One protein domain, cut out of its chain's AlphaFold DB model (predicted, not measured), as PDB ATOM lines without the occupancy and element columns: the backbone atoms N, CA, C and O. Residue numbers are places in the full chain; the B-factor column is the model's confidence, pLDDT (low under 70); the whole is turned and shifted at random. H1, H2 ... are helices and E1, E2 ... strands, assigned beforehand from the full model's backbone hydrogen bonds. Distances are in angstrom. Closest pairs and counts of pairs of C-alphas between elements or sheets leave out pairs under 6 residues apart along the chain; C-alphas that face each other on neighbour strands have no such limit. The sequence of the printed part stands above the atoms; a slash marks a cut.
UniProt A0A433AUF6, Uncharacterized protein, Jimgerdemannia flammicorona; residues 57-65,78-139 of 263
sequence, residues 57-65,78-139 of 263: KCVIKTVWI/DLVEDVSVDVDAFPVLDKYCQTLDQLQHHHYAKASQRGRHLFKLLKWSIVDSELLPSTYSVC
ATOM      1  N   LYS A  57     -30.860  33.553  12.991       53.59
ATOM      2  CA  LYS A  57     -29.626  32.978  12.435       53.59
ATOM      3  C   LYS A  57     -28.793  34.078  11.788       53.59
ATOM      4  O   LYS A  57     -29.242  34.713  10.836       53.59
ATOM      5  N   CYS A  58     -27.558  34.261  12.251       53.72
ATOM      6  CA  CYS A  58     -26.574  35.025  11.490       53.72
ATOM      7  C   CYS A  58     -25.983  34.101  10.420       53.72
ATOM      8  O   CYS A  58     -25.415  33.058  10.752       53.72
ATOM      9  N   VAL A  59     -26.160  34.462   9.148       57.19
ATOM     10  CA  VAL A  59     -25.565  33.766   8.002       57.19
ATOM     11  C   VAL A  59     -24.530  34.695   7.396       57.19
ATOM     12  O   VAL A  59     -24.877  35.726   6.823       57.19
ATOM     13  N   ILE A  60     -23.258  34.338   7.534       56.94
ATOM     14  CA  ILE A  60     -22.165  35.059   6.882       56.94
ATOM     15  C   ILE A  60     -21.769  34.261   5.646       56.94
ATOM     16  O   ILE A  60     -21.426  33.080   5.753       56.94
ATOM     17  N   LYS A  61     -21.800  34.927   4.490       52.78
ATOM     18  CA  LYS A  61     -21.418  34.346   3.204       52.78
ATOM     19  C   LYS A  61     -19.968  34.676   2.901       52.78
ATOM     20  O   LYS A  61     -19.546  35.829   3.029       52.78
ATOM     21  N   THR A  62     -19.203  33.691   2.445       45.00
ATOM     22  CA  THR A  62     -17.847  33.955   1.954       45.00
ATOM     23  C   THR A  62     -17.710  33.641   0.484       45.00
ATOM     24  O   THR A  62     -17.982  32.531   0.051       45.00
ATOM     25  N   VAL A  63     -17.275  34.646  -0.277       43.59
ATOM     26  CA  VAL A  63     -16.893  34.497  -1.679       43.59
ATOM     27  C   VAL A  63     -15.386  34.284  -1.720       43.59
ATOM     28  O   VAL A  63     -14.605  35.116  -1.237       43.59
ATOM     29  N   TRP A  64     -14.975  33.135  -2.243       39.84
ATOM     30  CA  TRP A  64     -13.576  32.778  -2.405       39.84
ATOM     31  C   TRP A  64     -13.154  33.042  -3.842       39.84
ATOM     32  O   TRP A  64     -13.433  32.239  -4.714       39.84
ATOM     33  N   ILE A  65     -12.400  34.118  -4.064       40.78
ATOM     34  CA  ILE A  65     -11.730  34.331  -5.349       40.78
ATOM     35  C   ILE A  65     -10.364  33.632  -5.275       40.78
ATOM     36  O   ILE A  65      -9.462  34.140  -4.585       40.78
ATOM     37  N   ASP A  78     -18.260  30.239  -7.777       48.00
ATOM     38  CA  ASP A  78     -17.868  30.688  -6.445       48.00
ATOM     39  C   ASP A  78     -18.441  29.716  -5.400       48.00
ATOM     40  O   ASP A  78     -19.653  29.655  -5.174       48.00
ATOM     41  N   LEU A  79     -17.571  28.934  -4.753       54.62
ATOM     42  CA  LEU A  79     -17.947  28.078  -3.630       54.62
ATOM     43  C   LEU A  79     -18.306  28.977  -2.443       54.62
ATOM     44  O   LEU A  79     -17.462  29.293  -1.602       54.62
ATOM     45  N   VAL A  80     -19.561  29.418  -2.403       57.91
ATOM     46  CA  VAL A  80     -20.123  30.149  -1.272       57.91
ATOM     47  C   VAL A  80     -20.341  29.156  -0.138       57.91
ATOM     48  O   VAL A  80     -21.265  28.346  -0.160       57.91
ATOM     49  N   GLU A  81     -19.450  29.192   0.851       64.75
ATOM     50  CA  GLU A  81     -19.626  28.455   2.100       64.75
ATOM     51  C   GLU A  81     -20.313  29.349   3.141       64.75
ATOM     52  O   GLU A  81     -19.795  30.419   3.485       64.75
ATOM     53  N   ASP A  82     -21.444  28.872   3.668       71.06
ATOM     54  CA  ASP A  82     -22.244  29.556   4.686       71.06
ATOM     55  C   ASP A  82     -21.968  28.973   6.083       71.06
ATOM     56  O   ASP A  82     -22.020  27.759   6.297       71.06
ATOM     57  N   VAL A  83     -21.698  29.845   7.062       74.50
ATOM     58  CA  VAL A  83     -21.638  29.480   8.489       74.50
ATOM     59  C   VAL A  83     -22.856  30.079   9.180       74.50
ATOM     60  O   VAL A  83     -23.005  31.301   9.223       74.50
ATOM     61  N   SER A  84     -23.728  29.221   9.719       77.31
ATOM     62  CA  SER A  84     -24.885  29.647  10.508       77.31
ATOM     63  C   SER A  84     -24.549  29.660  11.995       77.31
ATOM     64  O   SER A  84     -24.210  28.615  12.558       77.31
ATOM     65  N   VAL A  85     -24.694  30.814  12.639       76.62
ATOM     66  CA  VAL A  85     -24.535  30.958  14.091       76.62
ATOM     67  C   VAL A  85     -25.901  31.195  14.730       76.62
ATOM     68  O   VAL A  85     -26.655  32.060  14.280       76.62
ATOM     69  N   ASP A  86     -26.222  30.422  15.772       77.25
ATOM     70  CA  ASP A  86     -27.407  30.634  16.610       77.25
ATOM     71  C   ASP A  86     -27.121  31.791  17.577       77.25
ATOM     72  O   ASP A  86     -26.464  31.625  18.610       77.25
ATOM     73  N   VAL A  87     -27.549  32.989  17.181       76.88
ATOM     74  CA  VAL A  87     -27.322  34.216  17.948       76.88
ATOM     75  C   VAL A  87     -28.171  34.238  19.213       76.88
ATOM     76  O   VAL A  87     -27.742  34.799  20.217       76.88
ATOM     77  N   ASP A  88     -29.327  33.580  19.218       74.94
ATOM     78  CA  ASP A  88     -30.191  33.544  20.396       74.94
ATOM     79  C   ASP A  88     -29.553  32.699  21.507       74.94
ATOM     80  O   ASP A  88     -29.597  33.066  22.683       74.94
ATOM     81  N   ALA A  89     -28.891  31.599  21.133       71.00
ATOM     82  CA  ALA A  89     -28.101  30.793  22.061       71.00
ATOM     83  C   ALA A  89     -26.808  31.502  22.508       71.00
ATOM     84  O   ALA A  89     -26.384  31.344  23.657       71.00
ATOM     85  N   PHE A  90     -26.182  32.287  21.621       74.12
ATOM     86  CA  PHE A  90     -24.913  32.975  21.885       74.12
ATOM     87  C   PHE A  90     -24.922  34.437  21.410       74.12
ATOM     88  O   PHE A  90     -24.239  34.770  20.436       74.12
ATOM     89  N   PRO A  91     -25.588  35.349  22.145       80.50
ATOM     90  CA  PRO A  91     -25.766  36.742  21.715       80.50
ATOM     91  C   PRO A  91     -24.449  37.494  21.502       80.50
ATOM     92  O   PRO A  91     -24.351  38.405  20.684       80.50
ATOM     93  N   VAL A  92     -23.394  37.088  22.216       77.44
ATOM     94  CA  VAL A  92     -22.051  37.663  22.075       77.44
ATOM     95  C   VAL A  92     -21.460  37.467  20.674       77.44
ATOM     96  O   VAL A  92     -20.645  38.280  20.228       77.44
ATOM     97  N   LEU A  93     -21.872  36.411  19.967       83.38
ATOM     98  CA  LEU A  93     -21.373  36.121  18.629       83.38
ATOM     99  C   LEU A  93     -21.974  37.042  17.569       83.38
ATOM    100  O   LEU A  93     -21.359  37.169  16.518       83.38
ATOM    101  N   ASP A  94     -23.079  37.742  17.834       85.62
ATOM    102  CA  ASP A  94     -23.650  38.705  16.884       85.62
ATOM    103  C   ASP A  94     -22.642  39.803  16.526       85.62
ATOM    104  O   ASP A  94     -22.248  39.983  15.372       85.62
ATOM    105  N   LYS A  95     -22.102  40.470  17.552       85.12
ATOM    106  CA  LYS A  95     -21.092  41.518  17.370       85.12
ATOM    107  C   LYS A  95     -19.804  40.972  16.745       85.12
ATOM    108  O   LYS A  95     -19.153  41.663  15.957       85.12
ATOM    109  N   TYR A  96     -19.435  39.737  17.086       86.50
ATOM    110  CA  TYR A  96     -18.291  39.056  16.482       86.50
ATOM    111  C   TYR A  96     -18.514  38.845  14.977       86.50
ATOM    112  O   TYR A  96     -17.662  39.223  14.175       86.50
ATOM    113  N   CYS A  97     -19.685  38.337  14.591       87.12
ATOM    114  CA  CYS A  97     -20.086  38.110  13.205       87.12
ATOM    115  C   CYS A  97     -20.103  39.409  12.391       87.12
ATOM    116  O   CYS A  97     -19.504  39.463  11.319       87.12
ATOM    117  N   GLN A  98     -20.681  40.482  12.936       89.06
ATOM    118  CA  GLN A  98     -20.663  41.812  12.310       89.06
ATOM    119  C   GLN A  98     -19.232  42.323  12.088       89.06
ATOM    120  O   GLN A  98     -18.914  42.890  11.044       89.06
ATOM    121  N   THR A  99     -18.338  42.096  13.055       88.94
ATOM    122  CA  THR A  99     -16.927  42.490  12.939       88.94
ATOM    123  C   THR A  99     -16.204  41.684  11.858       88.94
ATOM    124  O   THR A  99     -15.394  42.238  11.114       88.94
ATOM    125  N   LEU A 100     -16.487  40.383  11.746       89.50
ATOM    126  CA  LEU A 100     -15.915  39.547  10.690       89.50
ATOM    127  C   LEU A 100     -16.364  39.986   9.301       89.50
ATOM    128  O   LEU A 100     -15.519  40.082   8.410       89.50
ATOM    129  N   ASP A 101     -17.648  40.297   9.144       87.75
ATOM    130  CA  ASP A 101     -18.207  40.769   7.880       87.75
ATOM    131  C   ASP A 101     -17.544  42.084   7.426       87.75
ATOM    132  O   ASP A 101     -17.061  42.197   6.295       87.75
ATOM    133  N   GLN A 102     -17.376  43.036   8.351       90.00
ATOM    134  CA  GLN A 102     -16.646  44.283   8.094       90.00
ATOM    135  C   GLN A 102     -15.178  44.040   7.727       90.00
ATOM    136  O   GLN A 102     -14.644  44.681   6.818       90.00
ATOM    137  N   LEU A 103     -14.502  43.122   8.428       88.69
ATOM    138  CA  LEU A 103     -13.104  42.800   8.151       88.69
ATOM    139  C   LEU A 103     -12.945  42.160   6.775       88.69
ATOM    140  O   LEU A 103     -12.029  42.539   6.054       88.69
ATOM    141  N   GLN A 104     -13.816  41.224   6.401       82.38
ATOM    142  CA  GLN A 104     -13.752  40.500   5.132       82.38
ATOM    143  C   GLN A 104     -13.866  41.437   3.925       82.38
ATOM    144  O   GLN A 104     -13.073  41.314   2.985       82.38
ATOM    145  N   HIS A 105     -14.784  42.401   3.996       83.00
ATOM    146  CA  HIS A 105     -15.035  43.394   2.950       83.00
ATOM    147  C   HIS A 105     -14.156  44.650   3.075       83.00
ATOM    148  O   HIS A 105     -14.331  45.624   2.341       83.00
ATOM    149  N   HIS A 106     -13.173  44.650   3.979       87.94
ATOM    150  CA  HIS A 106     -12.297  45.797   4.168       87.94
ATOM    151  C   HIS A 106     -11.369  45.997   2.960       87.94
ATOM    152  O   HIS A 106     -10.654  45.087   2.540       87.94
ATOM    153  N   HIS A 107     -11.270  47.236   2.474       86.62
ATOM    154  CA  HIS A 107     -10.403  47.606   1.343       86.62
ATOM    155  C   HIS A 107      -8.895  47.348   1.572       86.62
ATOM    156  O   HIS A 107      -8.118  47.313   0.620       86.62
ATOM    157  N   TYR A 108      -8.452  47.145   2.821       88.19
ATOM    158  CA  TYR A 108      -7.071  46.778   3.123       88.19
ATOM    159  C   TYR A 108      -6.914  45.261   3.072       88.19
ATOM    160  O   TYR A 108      -7.463  44.538   3.905       88.19
ATOM    161  N   ALA A 109      -6.061  44.778   2.165       81.00
ATOM    162  CA  ALA A 109      -5.823  43.347   1.958       81.00
ATOM    163  C   ALA A 109      -5.459  42.587   3.248       81.00
ATOM    164  O   ALA A 109      -5.905  41.460   3.443       81.00
ATOM    165  N   LYS A 110      -4.692  43.211   4.153       80.81
ATOM    166  CA  LYS A 110      -4.322  42.618   5.449       80.81
ATOM    167  C   LYS A 110      -5.538  42.415   6.364       80.81
ATOM    168  O   LYS A 110      -5.638  41.373   7.007       80.81
ATOM    169  N   ALA A 111      -6.445  43.391   6.422       80.00
ATOM    170  CA  ALA A 111      -7.668  43.304   7.220       80.00
ATOM    171  C   ALA A 111      -8.642  42.281   6.618       80.00
ATOM    172  O   ALA A 111      -9.102  41.399   7.337       80.00
ATOM    173  N   SER A 112      -8.815  42.301   5.293       81.25
ATOM    174  CA  SER A 112      -9.594  41.302   4.546       81.25
ATOM    175  C   SER A 112      -9.076  39.878   4.748       81.25
ATOM    176  O   SER A 112      -9.844  38.957   5.027       81.25
ATOM    177  N   GLN A 113      -7.755  39.682   4.709       79.94
ATOM    178  CA  GLN A 113      -7.152  38.383   4.999       79.94
ATOM    179  C   GLN A 113      -7.358  37.956   6.458       79.94
ATOM    180  O   GLN A 113      -7.623  36.778   6.699       79.94
ATOM    181  N   ARG A 114      -7.269  38.887   7.422       85.56
ATOM    182  CA  ARG A 114      -7.591  38.603   8.830       85.56
ATOM    183  C   ARG A 114      -9.052  38.171   8.971       85.56
ATOM    184  O   ARG A 114      -9.288  37.144   9.592       85.56
ATOM    185  N   GLY A 115      -9.993  38.895   8.361       86.88
ATOM    186  CA  GLY A 115     -11.422  38.560   8.368       86.88
ATOM    187  C   GLY A 115     -11.684  37.148   7.851       86.88
ATOM    188  O   GLY A 115     -12.233  36.324   8.577       86.88
ATOM    189  N   ARG A 116     -11.163  36.812   6.660       84.12
ATOM    190  CA  ARG A 116     -11.269  35.454   6.090       84.12
ATOM    191  C   ARG A 116     -10.653  34.374   6.985       84.12
ATOM    192  O   ARG A 116     -11.197  33.279   7.097       84.12
ATOM    193  N   HIS A 117      -9.509  34.654   7.612       82.69
ATOM    194  CA  HIS A 117      -8.869  33.698   8.517       82.69
ATOM    195  C   HIS A 117      -9.718  33.442   9.763       82.69
ATOM    196  O   HIS A 117      -9.946  32.289  10.116       82.69
ATOM    197  N   LEU A 118     -10.206  34.502  10.401       83.31
ATOM    198  CA  LEU A 118     -11.046  34.399  11.589       83.31
ATOM    199  C   LEU A 118     -12.394  33.740  11.288       83.31
ATOM    200  O   LEU A 118     -12.868  32.941  12.086       83.31
ATOM    201  N   PHE A 119     -12.961  33.981  10.106       83.69
ATOM    202  CA  PHE A 119     -14.142  33.264   9.639       83.69
ATOM    203  C   PHE A 119     -13.901  31.750   9.547       83.69
ATOM    204  O   PHE A 119     -14.697  30.947  10.034       83.69
ATOM    205  N   LYS A 120     -12.751  31.340   9.000       82.38
ATOM    206  CA  LYS A 120     -12.363  29.925   8.957       82.38
ATOM    207  C   LYS A 120     -12.205  29.322  10.357       82.38
ATOM    208  O   LYS A 120     -12.541  28.160  10.550       82.38
ATOM    209  N   LEU A 121     -11.708  30.094  11.323       79.00
ATOM    210  CA  LEU A 121     -11.642  29.656  12.720       79.00
ATOM    211  C   LEU A 121     -13.039  29.509  13.332       79.00
ATOM    212  O   LEU A 121     -13.294  28.508  13.998       79.00
ATOM    213  N   LEU A 122     -13.957  30.434  13.040       81.56
ATOM    214  CA  LEU A 122     -15.345  30.358  13.499       81.56
ATOM    215  C   LEU A 122     -16.048  29.095  12.980       81.56
ATOM    216  O   LEU A 122     -16.786  28.467  13.733       81.56
ATOM    217  N   LYS A 123     -15.749  28.655  11.747       77.94
ATOM    218  CA  LYS A 123     -16.213  27.361  11.199       77.94
ATOM    219  C   LYS A 123     -15.777  26.163  12.053       77.94
ATOM    220  O   LYS A 123     -16.444  25.135  12.067       77.94
ATOM    221  N   TRP A 124     -14.663  26.288  12.768       74.69
ATOM    222  CA  TRP A 124     -14.166  25.288  13.713       74.69
ATOM    223  C   TRP A 124     -14.583  25.571  15.161       74.69
ATOM    224  O   TRP A 124     -14.014  24.989  16.082       74.69
ATOM    225  N   SER A 125     -15.547  26.471  15.378       76.00
ATOM    226  CA  SER A 125     -15.986  26.921  16.706       76.00
ATOM    227  C   SER A 125     -14.862  27.558  17.538       76.00
ATOM    228  O   SER A 125     -14.864  27.515  18.772       76.00
ATOM    229  N   ILE A 126     -13.881  28.162  16.862       76.19
ATOM    230  CA  ILE A 126     -12.769  28.902  17.463       76.19
ATOM    231  C   ILE A 126     -13.014  30.389  17.222       76.19
ATOM    232  O   ILE A 126     -13.214  30.815  16.086       76.19
ATOM    233  N   VAL A 127     -12.951  31.197  18.278       79.94
ATOM    234  CA  VAL A 127     -13.139  32.650  18.182       79.94
ATOM    235  C   VAL A 127     -11.913  33.401  18.687       79.94
ATOM    236  O   VAL A 127     -11.149  32.921  19.525       79.94
ATOM    237  N   ASP A 128     -11.715  34.601  18.151       81.19
ATOM    238  CA  ASP A 128     -10.677  35.525  18.612       81.19
ATOM    239  C   ASP A 128     -11.220  36.318  19.801       81.19
ATOM    240  O   ASP A 128     -12.136  37.131  19.652       81.19
ATOM    241  N   SER A 129     -10.656  36.073  20.984       78.88
ATOM    242  CA  SER A 129     -11.101  36.726  22.216       78.88
ATOM    243  C   SER A 129     -10.921  38.244  22.191       78.88
ATOM    244  O   SER A 129     -11.630  38.937  22.911       78.88
ATOM    245  N   GLU A 130     -10.016  38.776  21.359       81.50
ATOM    246  CA  GLU A 130      -9.804  40.225  21.236       81.50
ATOM    247  C   GLU A 130     -11.006  40.947  20.615       81.50
ATOM    248  O   GLU A 130     -11.197  42.140  20.843       81.50
ATOM    249  N   LEU A 131     -11.805  40.239  19.809       81.12
ATOM    250  CA  LEU A 131     -12.986  40.802  19.150       81.12
ATOM    251  C   LEU A 131     -14.259  40.645  19.986       81.12
ATOM    252  O   LEU A 131     -15.301  41.200  19.634       81.12
ATOM    253  N   LEU A 132     -14.191  39.894  21.086       78.12
ATOM    254  CA  LEU A 132     -15.309  39.759  22.006       78.12
ATOM    255  C   LEU A 132     -15.349  40.963  22.960       78.12
ATOM    256  O   LEU A 132     -14.304  41.470  23.373       78.12
ATOM    257  N   PRO A 133     -16.546  41.443  23.343       71.25
ATOM    258  CA  PRO A 133     -16.664  42.461  24.379       71.25
ATOM    259  C   PRO A 133     -16.019  41.976  25.682       71.25
ATOM    260  O   PRO A 133     -16.286  40.862  26.127       71.25
ATOM    261  N   SER A 134     -15.245  42.844  26.338       66.06
ATOM    262  CA  SER A 134     -14.554  42.548  27.605       66.06
ATOM    263  C   SER A 134     -15.484  42.132  28.752       66.06
ATOM    264  O   SER A 134     -15.032  41.528  29.721       66.06
ATOM    265  N   THR A 135     -16.781  42.436  28.650       62.09
ATOM    266  CA  THR A 135     -17.828  42.030  29.600       62.09
ATOM    267  C   THR A 135     -18.120  40.535  29.579       62.09
ATOM    268  O   THR A 135     -18.631  40.003  30.561       62.09
ATOM    269  N   TYR A 136     -17.789  39.841  28.491       59.97
ATOM    270  CA  TYR A 136     -17.810  38.389  28.462       59.97
ATOM    271  C   TYR A 136     -16.430  37.917  28.882       59.97
ATOM    272  O   TYR A 136     -15.529  37.770  28.057       59.97
ATOM    273  N   SER A 137     -16.254  37.689  30.187       49.81
ATOM    274  CA  SER A 137     -15.119  36.907  30.657       49.81
ATOM    275  C   SER A 137     -15.303  35.509  30.087       49.81
ATOM    276  O   SER A 137     -16.012  34.673  30.652       49.81
ATOM    277  N   VAL A 138     -14.724  35.263  28.916       51.06
ATOM    278  CA  VAL A 138     -14.575  33.906  28.432       51.06
ATOM    279  C   VAL A 138     -13.773  33.212  29.517       51.06
ATOM    280  O   VAL A 138     -12.610  33.553  29.742       51.06
ATOM    281  N   CYS A 139     -14.412  32.300  30.249       47.59
ATOM    282  CA  CYS A 139     -13.675  31.359  31.068       47.59
ATOM    283  C   CYS A 139     -12.843  30.559  30.079       47.59
ATOM    284  O   CYS A 139     -13.331  29.601  29.478       47.59
TER     285      CYS A 139
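This is residues 57 to 65 and 78 to 139 of the 263 residues of an uncharacterized protein of Jimgerdemannia flammicorona (UniProt A0A433AUF6). A helical hairpin, H1 and H2, packs over one face of a two-stranded antiparallel ribbon, E1 and E2; short E3 follows beside H2. The 71 printed residues, of mixed class, run E1, E2, H1, H2, E3. The whole is compact, radius of gyration of the C-alphas 12.1 A, spanning 36 by 24 by 17 A.

E1, residues 57 to 62, begins at C-alpha 57 (-29.626, 32.978, 12.435) and spans 15.8 A. E2 is 81 to 86, 16.6 A; H1 92 to 104, 19.1 A; H2 109 to 123, 21.2 A. E3, 126 to 128, 7.0 A, ends at C-alpha 128 (-10.677, 35.525, 18.612).

E1 and E2 are antiparallel at 159 degrees, with N 58 and O 85 3.1 A apart. The closest C-alphas of E1 and H1, Ile 60 and Asp 101, are 7.0 A apart. H1, with residues 100 to 104 alone, touches H2; C-alphas Gln 104 and Ser 112 are closest, 4.3 A. This hairpin runs opposite ways at 38 degrees, only just a steep tilt. Every O i to N i+4 pair is within hydrogen-bond range in H2, 8 of 9 in H1. E3 pairs with no named strand.

Residues 66 to 77 are not printed; C-alphas 65 and 78 are 7.2 A apart. No link printed whole is long. pLDDT is under 70 at residues 57 to 65, 78 to 81 and 134 to 139.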